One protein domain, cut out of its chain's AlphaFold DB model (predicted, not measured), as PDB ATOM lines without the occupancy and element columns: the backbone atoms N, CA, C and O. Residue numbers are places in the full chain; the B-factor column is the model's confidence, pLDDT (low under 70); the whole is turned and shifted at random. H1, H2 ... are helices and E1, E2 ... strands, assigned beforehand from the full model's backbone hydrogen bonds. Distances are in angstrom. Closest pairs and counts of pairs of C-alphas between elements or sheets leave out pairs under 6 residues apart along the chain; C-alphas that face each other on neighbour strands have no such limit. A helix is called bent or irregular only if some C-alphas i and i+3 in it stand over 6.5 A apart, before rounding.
ATOM      1  N   LYS A  72      94.634 125.572 109.711       80.25
ATOM      2  CA  LYS A  72      94.240 124.373 110.453       80.25
ATOM      3  C   LYS A  72      92.832 123.984 110.004       80.25
ATOM      4  O   LYS A  72      91.941 124.824 110.031       80.25
ATOM      5  N   SER A  73      92.637 122.731 109.597       83.69
ATOM      6  CA  SER A  73      91.290 122.247 109.271       83.69
ATOM      7  C   SER A  73      90.396 122.281 110.508       83.69
ATOM      8  O   SER A  73      90.873 121.982 111.606       83.69
ATOM      9  N   ASP A  74      89.116 122.606 110.323       89.56
ATOM     10  CA  ASP A  74      88.092 122.523 111.363       89.56
ATOM     11  C   ASP A  74      87.602 121.072 111.504       89.56
ATOM     12  O   ASP A  74      86.766 120.619 110.711       89.56
ATOM     13  N   PRO A  75      88.077 120.317 112.513       91.25
ATOM     14  CA  PRO A  75      87.766 118.894 112.646       91.25
ATOM     15  C   PRO A  75      86.260 118.643 112.786       91.25
ATOM     16  O   PRO A  75      85.744 117.653 112.265       91.25
ATOM     17  N   TRP A  76      85.540 119.560 113.443       90.56
ATOM     18  CA  TRP A  76      84.091 119.475 113.596       90.56
ATOM     19  C   TRP A  76      83.372 119.591 112.252       90.56
ATOM     20  O   TRP A  76      82.506 118.770 111.961       90.56
ATOM     21  N   ALA A  77      83.746 120.567 111.418       91.62
ATOM     22  CA  ALA A  77      83.153 120.751 110.096       91.62
ATOM     23  C   ALA A  77      83.413 119.532 109.204       91.62
ATOM     24  O   ALA A  77      82.488 119.024 108.574       91.62
ATOM     25  N   VAL A  78      84.637 118.991 109.231       91.19
ATOM     26  CA  VAL A  78      84.976 117.763 108.498       91.19
ATOM     27  C   VAL A  78      84.116 116.591 108.983       91.19
ATOM     28  O   VAL A  78      83.477 115.923 108.171       91.19
ATOM     29  N   LEU A  79      83.997 116.385 110.297       91.31
ATOM     30  CA  LEU A  79      83.166 115.328 110.889       91.31
ATOM     31  C   LEU A  79      81.660 115.473 110.612       91.31
ATOM     32  O   LEU A  79      80.946 114.481 110.710       91.31
ATOM     33  N   GLN A  80      81.154 116.664 110.274       92.44
ATOM     34  CA  GLN A  80      79.763 116.831 109.824       92.44
ATOM     35  C   GLN A  80      79.549 116.327 108.391       92.44
ATOM     36  O   GLN A  80      78.437 115.950 108.034       92.44
ATOM     37  N   THR A  81      80.602 116.308 107.572       93.06
ATOM     38  CA  THR A  81      80.523 115.869 106.167       93.06
ATOM     39  C   THR A  81      80.706 114.363 105.981       93.06
ATOM     40  O   THR A  81      80.453 113.847 104.894       93.06
ATOM     41  N   MET A  82      81.134 113.646 107.022       91.62
ATOM     42  CA  MET A  82      81.440 112.216 106.974       91.62
ATOM     43  C   MET A  82      80.822 111.449 108.147       91.62
ATOM     44  O   MET A  82      80.342 112.028 109.120       91.62
ATOM     45  N   ALA A  83      80.848 110.118 108.074       91.00
ATOM     46  CA  ALA A  83      80.361 109.273 109.156       91.00
ATOM     47  C   ALA A  83      81.243 109.390 110.412       91.00
ATOM     48  O   ALA A  83      82.476 109.394 110.341       91.00
ATOM     49  N   TRP A  84      80.593 109.429 111.577       90.94
ATOM     50  CA  TRP A  84      81.279 109.438 112.865       90.94
ATOM     51  C   TRP A  84      82.001 108.102 113.095       90.94
ATOM     52  O   TRP A  84      81.362 107.050 113.018       90.94
ATOM     53  N   PRO A  85      83.309 108.105 113.406       93.38
ATOM     54  CA  PRO A  85      84.048 106.865 113.589       93.38
ATOM     55  C   PRO A  85      83.595 106.139 114.861       93.38
ATOM     56  O   PRO A  85      83.621 106.703 115.956       93.38
ATOM     57  N   ALA A  86      83.224 104.866 114.721       91.38
ATOM     58  CA  ALA A  86      82.791 104.037 115.848       91.38
ATOM     59  C   ALA A  86      83.967 103.438 116.642       91.38
ATOM     60  O   ALA A  86      83.830 103.135 117.823       91.38
ATOM     61  N   ASN A  87      85.128 103.274 115.998       93.19
ATOM     62  CA  ASN A  87      86.265 102.534 116.543       93.19
ATOM     63  C   ASN A  87      87.540 103.380 116.595       93.19
ATOM     64  O   ASN A  87      87.814 104.177 115.698       93.19
ATOM     65  N   ILE A  88      88.384 103.119 117.596       91.88
ATOM     66  CA  ILE A  88      89.697 103.764 117.788       91.88
ATOM     67  C   ILE A  88      90.589 103.621 116.540       91.88
ATOM     68  O   ILE A  88      91.240 104.578 116.127       91.88
ATOM     69  N   ASN A  89      90.575 102.456 115.888       92.00
ATOM     70  CA  ASN A  89      91.349 102.228 114.661       92.00
ATOM     71  C   ASN A  89      90.882 103.122 113.496       92.00
ATOM     72  O   ASN A  89      91.702 103.630 112.728       92.00
ATOM     73  N   MET A  90      89.570 103.373 113.388       93.75
ATOM     74  CA  MET A  90      89.032 104.306 112.391       93.75
ATOM     75  C   MET A  90      89.472 105.738 112.705       93.75
ATOM     76  O   MET A  90      89.937 106.437 111.807       93.75
ATOM     77  N   TRP A  91      89.412 106.145 113.980       93.00
ATOM     78  CA  TRP A  91      89.932 107.441 114.429       93.00
ATOM     79  C   TRP A  91      91.407 107.631 114.077       93.00
ATOM     80  O   TRP A  91      91.777 108.707 113.616       93.00
ATOM     81  N   GLY A  92      92.234 106.593 114.236       92.19
ATOM     82  CA  GLY A  92      93.651 106.609 113.860       92.19
ATOM     83  C   GLY A  92      93.878 106.847 112.363       92.19
ATOM     84  O   GLY A  92      94.730 107.646 111.978       92.19
ATOM     85  N   THR A  93      93.074 106.210 111.511       92.12
ATOM     86  CA  THR A  93      93.182 106.344 110.046       92.12
ATOM     87  C   THR A  93      92.756 107.736 109.572       92.12
ATOM     88  O   THR A  93      93.372 108.319 108.681       92.12
ATOM     89  N   LEU A  94      91.727 108.298 110.210       93.31
ATOM     90  CA  LEU A  94      91.131 109.579 109.838       93.31
ATOM     91  C   LEU A  94      91.851 110.793 110.442       93.31
ATOM     92  O   LEU A  94      91.549 111.916 110.043       93.31
ATOM     93  N   GLN A  95      92.841 110.590 111.327       92.81
ATOM     94  CA  GLN A  95      93.648 111.671 111.918       92.81
ATOM     95  C   GLN A  95      94.152 112.653 110.858       92.81
ATOM     96  O   GLN A  95      94.005 113.863 110.996       92.81
ATOM     97  N   LYS A  96      94.726 112.112 109.776       90.31
ATOM     98  CA  LYS A  96      95.359 112.897 108.709       90.31
ATOM     99  C   LYS A  96      94.361 113.732 107.907       90.31
ATOM    100  O   LYS A  96      94.757 114.738 107.336       90.31
ATOM    101  N   VAL A  97      93.105 113.291 107.845       91.38
ATOM    102  CA  VAL A  97      92.042 113.941 107.069       91.38
ATOM    103  C   VAL A  97      91.338 114.991 107.921       91.38
ATOM    104  O   VAL A  97      91.216 116.135 107.507       91.38
ATOM    105  N   ILE A  98      90.915 114.611 109.130       92.62
ATOM    106  CA  ILE A  98      90.164 115.481 110.044       92.62
ATOM    107  C   ILE A  98      91.056 116.613 110.579       92.62
ATOM    108  O   ILE A  98      90.620 117.758 110.659       92.62
ATOM    109  N   TRP A  99      92.311 116.309 110.919       92.00
ATOM    110  CA  TRP A  99      93.272 117.264 111.479       92.00
ATOM    111  C   TRP A  99      94.387 117.607 110.482       92.00
ATOM    112  O   TRP A  99      95.562 117.714 110.844       92.00
ATOM    113  N   ALA A 100      94.041 117.795 109.208       90.38
ATOM    114  CA  ALA A 100      94.999 118.274 108.218       90.38
ATOM    115  C   ALA A 100      95.545 119.664 108.613       90.38
ATOM    116  O   ALA A 100      94.798 120.566 109.002       90.38
ATOM    117  N   GLY A 101      96.872 119.819 108.560       88.19
ATOM    118  CA  GLY A 101      97.571 121.052 108.950       88.19
ATOM    119  C   GLY A 101      97.781 121.247 110.460       88.19
ATOM    120  O   GLY A 101      98.371 122.246 110.864       88.19
ATOM    121  N   HIS A 102      97.336 120.314 111.307       88.75
ATOM    122  CA  HIS A 102      97.590 120.358 112.753       88.75
ATOM    123  C   HIS A 102      98.943 119.732 113.129       88.75
ATOM    124  O   HIS A 102      99.457 118.884 112.395       88.75
ATOM    125  N   PRO A 103      99.523 120.101 114.290       89.38
ATOM    126  CA  PRO A 103     100.793 119.537 114.731       89.38
ATOM    127  C   PRO A 103     100.683 118.037 115.037       89.38
ATOM    128  O   PRO A 103      99.649 117.541 115.498       89.38
ATOM    129  N   LYS A 104     101.766 117.298 114.784       90.56
ATOM    130  CA  LYS A 104     101.809 115.851 115.022       90.56
ATOM    131  C   LYS A 104     101.827 115.554 116.526       90.56
ATOM    132  O   LYS A 104     102.414 116.288 117.316       90.56
ATOM    133  N   LEU A 105     101.151 114.476 116.907       92.62
ATOM    134  CA  LEU A 105     101.121 113.985 118.285       92.62
ATOM    135  C   LEU A 105     102.279 113.019 118.532       92.62
ATOM    136  O   LEU A 105     102.754 112.365 117.601       92.62
ATOM    137  N   LYS A 106     102.647 112.854 119.804       93.94
ATOM    138  CA  LYS A 106     103.548 111.798 120.272       93.94
ATOM    139  C   LYS A 106     103.050 110.415 119.816       93.94
ATOM    140  O   LYS A 106     101.840 110.163 119.790       93.94
ATOM    141  N   PRO A 107     103.960 109.475 119.508       92.62
ATOM    142  CA  PRO A 107     103.582 108.132 119.090       92.62
ATOM    143  C   PRO A 107     102.742 107.433 120.165       92.62
ATOM    144  O   PRO A 107     103.026 107.507 121.360       92.62
ATOM    145  N   GLY A 108     101.684 106.750 119.726       93.81
ATOM    146  CA  GLY A 108     100.737 106.081 120.617       93.81
ATOM    147  C   GLY A 108      99.632 106.982 121.172       93.81
ATOM    148  O   GLY A 108      98.808 106.482 121.931       93.81
ATOM    149  N   TRP A 109      99.571 108.259 120.789       95.25
ATOM    150  CA  TRP A 109      98.436 109.142 121.059       95.25
ATOM    151  C   TRP A 109      97.596 109.365 119.803       95.25
ATOM    152  O   TRP A 109      98.117 109.411 118.689       95.25
ATOM    153  N   ILE A 110      96.287 109.526 119.987       94.94
ATOM    154  CA  ILE A 110      95.347 109.898 118.924       94.94
ATOM    155  C   ILE A 110      94.477 111.074 119.369       94.94
ATOM    156  O   ILE A 110      94.156 111.185 120.552       94.94
ATOM    157  N   ARG A 111      94.065 111.934 118.429       95.00
ATOM    158  CA  ARG A 111      93.013 112.935 118.665       95.00
ATOM    159  C   ARG A 111      91.642 112.298 118.514       95.00
ATOM    160  O   ARG A 111      91.398 111.538 117.579       95.00
ATOM    161  N   VAL A 112      90.722 112.640 119.391       94.50
ATOM    162  CA  VAL A 112      89.329 112.217 119.308       94.50
ATOM    163  C   VAL A 112      88.455 113.430 119.577       94.50
ATOM    164  O   VAL A 112      88.792 114.285 120.386       94.50
ATOM    165  N   MET A 113      87.327 113.525 118.881       93.81
ATOM    166  CA  MET A 113      86.368 114.605 119.092       93.81
ATOM    167  C   MET A 113      85.145 114.076 119.833       93.81
ATOM    168  O   MET A 113      84.563 113.058 119.454       93.81
ATOM    169  N   SER A 114      84.741 114.755 120.905       92.00
ATOM    170  CA  SER A 114      83.526 114.430 121.647       92.00
ATOM    171  C   SER A 114      82.302 115.000 120.933       92.00
ATOM    172  O   SER A 114      82.194 116.209 120.747       92.00
ATOM    173  N   LYS A 115      81.340 114.143 120.567       88.81
ATOM    174  CA  LYS A 115      80.109 114.565 119.875       88.81
ATOM    175  C   LYS A 115      79.226 115.475 120.731       88.81
ATOM    176  O   LYS A 115      78.622 116.406 120.211       88.81
ATOM    177  N   SER A 116      79.138 115.192 122.030       90.62
ATOM    178  CA  SER A 116      78.271 115.921 122.962       90.62
ATOM    179  C   SER A 116      78.855 117.270 123.369       90.62
ATOM    180  O   SER A 116      78.113 118.239 123.481       90.62
ATOM    181  N   ARG A 117      80.178 117.338 123.563       89.81
ATOM    182  CA  ARG A 117      80.872 118.560 123.999       89.81
ATOM    183  C   ARG A 117      81.434 119.390 122.850       89.81
ATOM    184  O   ARG A 117      81.792 120.537 123.068       89.81
ATOM    185  N   LYS A 118      81.496 118.820 121.641       90.62
ATOM    186  CA  LYS A 118      82.146 119.422 120.464       90.62
ATOM    187  C   LYS A 118      83.590 119.841 120.753       90.62
ATOM    188  O   LYS A 118      84.074 120.837 120.234       90.62
ATOM    189  N   GLU A 119      84.258 119.060 121.593       93.38
ATOM    190  CA  GLU A 119      85.582 119.359 122.126       93.38
ATOM    191  C   GLU A 119      86.539 118.220 121.782       93.38
ATOM    192  O   GLU A 119      86.145 117.045 121.776       93.38
ATOM    193  N   GLU A 120      87.781 118.565 121.450       93.75
ATOM    194  CA  GLU A 120      88.827 117.585 121.187       93.75
ATOM    195  C   GLU A 120      89.497 117.122 122.481       93.75
ATOM    196  O   GLU A 120      89.740 117.894 123.404       93.75
ATOM    197  N   TYR A 121      89.793 115.831 122.536       95.38
ATOM    198  CA  TYR A 121      90.550 115.203 123.602       95.38
ATOM    199  C   TYR A 121      91.524 114.195 123.001       95.38
ATOM    200  O   TYR A 121      91.374 113.731 121.867       95.38
ATOM    201  N   TYR A 122      92.545 113.849 123.763       95.69
ATOM    202  CA  TYR A 122      93.644 113.013 123.319       95.69
ATOM    203  C   TYR A 122      93.616 111.710 124.094       95.69
ATOM    204  O   TYR A 122      93.513 111.723 125.317       95.69
ATOM    205  N   LEU A 123      93.694 110.589 123.382       95.12
ATOM    206  CA  LEU A 123      93.662 109.250 123.966       95.12
ATOM    207  C   LEU A 123      94.989 108.537 123.713       95.12
ATOM    208  O   LEU A 123      95.430 108.411 122.566       95.12
ATOM    209  N   ARG A 124      95.591 108.007 124.777       95.62
ATOM    210  CA  ARG A 124      96.777 107.155 124.726       95.62
ATOM    211  C   ARG A 124      96.376 105.713 124.458       95.62
ATOM    212  O   ARG A 124      95.633 105.097 125.216       95.62
ATOM    213  N   LEU A 125      96.900 105.124 123.392       93.94
ATOM    214  CA  LEU A 125      96.535 103.776 122.962       93.94
ATOM    215  C   LEU A 125      97.016 102.682 123.920       93.94
ATOM    216  O   LEU A 125      96.330 101.665 124.026       93.94
ATOM    217  N   ARG A 126      98.150 102.903 124.601       95.12
ATOM    218  CA  ARG A 126      98.777 101.942 125.520       95.12
ATOM    219  C   ARG A 126      97.913 101.697 126.759       95.12
ATOM    220  O   ARG A 126      97.433 100.586 126.943       95.12
ATOM    221  N   ASP A 127      97.661 102.748 127.534       95.25
ATOM    222  CA  ASP A 127      97.034 102.649 128.863       95.25
ATOM    223  C   ASP A 127      95.589 103.179 128.891       95.25
ATOM    224  O   ASP A 127      94.937 103.164 129.928       95.25
ATOM    225  N   LYS A 128      95.074 103.646 127.742       92.94
ATOM    226  CA  LYS A 128      93.753 104.293 127.594       92.94
ATOM    227  C   LYS A 128      93.587 105.583 128.402       92.94
ATOM    228  O   LYS A 128      92.467 106.023 128.639       92.94
ATOM    229  N   GLU A 129      94.697 106.210 128.764       95.75
ATOM    230  CA  GLU A 129      94.724 107.524 129.400       95.75
ATOM    231  C   GLU A 129      94.172 108.601 128.459       95.75
ATOM    232  O   GLU A 129      94.485 108.611 127.267       95.75
ATOM    233  N   THR A 130      93.354 109.511 128.991       95.25
ATOM    234  CA  THR A 130      92.775 110.632 128.241       95.25
ATOM    235  C   THR A 130      93.216 111.966 128.823       95.25
ATOM    236  O   THR A 130      93.145 112.148 130.034       95.25
ATOM    237  N   THR A 131      93.579 112.923 127.973       95.88
ATOM    238  CA  THR A 131      93.877 114.306 128.375       95.88
ATOM    239  C   THR A 131      93.211 115.303 127.432       95.88
ATOM    240  O   THR A 131      92.932 114.979 126.279       95.88
ATOM    241  N   PHE A 132      92.947 116.513 127.915       94.56
ATOM    242  CA  PHE A 132      92.469 117.643 127.105       94.56
ATOM    243  C   PHE A 132      93.610 118.601 126.733       94.56
ATOM    244  O   PHE A 132      93.466 119.440 125.846       94.56
ATOM    245  N   SER A 133      94.769 118.454 127.375       92.75
ATOM    246  CA  SER A 133      95.924 119.319 127.172       92.75
ATOM    247  C   SER A 133      96.734 118.867 125.961       92.75
ATOM    248  O   SER A 133      97.398 117.831 125.986       92.75
ATOM    249  N   LEU A 134      96.717 119.674 124.897       90.06
ATOM    250  CA  LEU A 134      97.526 119.429 123.699       90.06
ATOM    251  C   LEU A 134      99.039 119.457 124.007       90.06
ATOM    252  O   LEU A 134      99.801 118.721 123.386       90.06
ATOM    253  N   ALA A 135      99.471 120.270 124.977       91.62
ATOM    254  CA  ALA A 135     100.878 120.399 125.373       91.62
ATOM    255  C   ALA A 135     101.496 119.064 125.830       91.62
ATOM    256  O   ALA A 135     102.616 118.738 125.446       91.62
ATOM    257  N   ASP A 136     100.746 118.245 126.567       90.38
ATOM    258  CA  ASP A 136     101.225 116.953 127.070       90.38
ATOM    259  C   ASP A 136     101.475 115.925 125.955       90.38
ATOM    260  O   ASP A 136     102.319 115.026 126.083       90.38
ATOM    261  N   VAL A 137     100.766 116.066 124.833       93.00
ATOM    262  CA  VAL A 137     100.719 115.080 123.742       93.00
ATOM    263  C   VAL A 137     101.405 115.544 122.460       93.00
ATOM    264  O   VAL A 137     101.511 114.759 121.518       93.00
ATOM    265  N   LEU A 138     101.866 116.793 122.402       90.56
ATOM    266  CA  LEU A 138     102.609 117.350 121.275       90.56
ATOM    267  C   LEU A 138     103.971 116.676 121.129       90.56
ATOM    268  O   LEU A 138     104.696 116.517 122.104       90.56
ATOM    269  N   GLN A 139     104.315 116.269 119.909       83.69
ATOM    270  CA  GLN A 139     105.677 115.851 119.605       83.69
ATOM    271  C   GLN A 139     106.522 117.110 119.378       83.69
ATOM    272  O   GLN A 139     106.206 117.877 118.467       83.69
ATOM    273  N   GLU A 140     107.530 117.322 120.228       65.56
ATOM    274  CA  GLU A 140     108.578 118.335 120.025       65.56
ATOM    275  C   GLU A 140     109.432 118.024 118.788       65.56
ATOM    276  O   GLU A 140     109.643 116.818 118.494       65.56
TER     277      GLU A 140
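This is residues 72 to 140 of the 140 residues of the protein "Hypothetical protein" of Polarella glacialis (UniProt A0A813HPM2). A twisted hairpin of two strands, E1 and E2, runs through the middle; the helix H2 packs across E1, with Gly 92 nearest to Ile 110, while H1 lies toward the Met 113 end of E1 and the short H3 lies near Trp 109 and Tyr 122, toward the other end. Residues 99 to 108 loop from H2 to E1. The printed part has 69 residues, with H1, H2, E1, E2 and H3 in that order; the two-stranded sheet is antiparallel and the class is mixed, with under half of the residues in named elements. It is compact, with a radius of gyration of the C-alphas of 11.4 A, and spans 30 by 23 by 22 A.

H1, residues 75 to 81, and H2, residues 88 to 98, only just touch, with 3 pairs of C-alphas within 8 A, the closest Pro 75 and Ile 98 at 4.9 A; their lines are about perpendicular at 83 degrees. The closest C-alphas of H2 and E1, residues 109 to 114, are Gly 92 and Ile 110, 6.3 A apart. E1 and E2, residues 119 to 124, form an antiparallel hairpin at 148 degrees; N 112 and O 121 are 2.8 A apart, within hydrogen-bond range. H3, residues 134 to 137, is apart from H1 and H2; its closest C-alpha pair with E2 is Val 137 and Tyr 122, 7.4 A. Every O i to N i+4 pair is within range in H1, 5 of 7 are in H2, and H3 is too short for one.

H1 begins at C-alpha 75 (87.766, 118.894, 112.646). H2 is 14.1 A long and irregular, with C-alphas 93 and 96 7.0 A apart. E1 is 15.8 A and E2 16.8 A long. H3 ends at C-alpha 137 (100.719, 115.080, 123.742).

The two farthest C-alphas, Ala 83 and Glu 140, are 31.6 A apart. The printed part has no cut and no long link; residue 140 is under 70 in pLDDT.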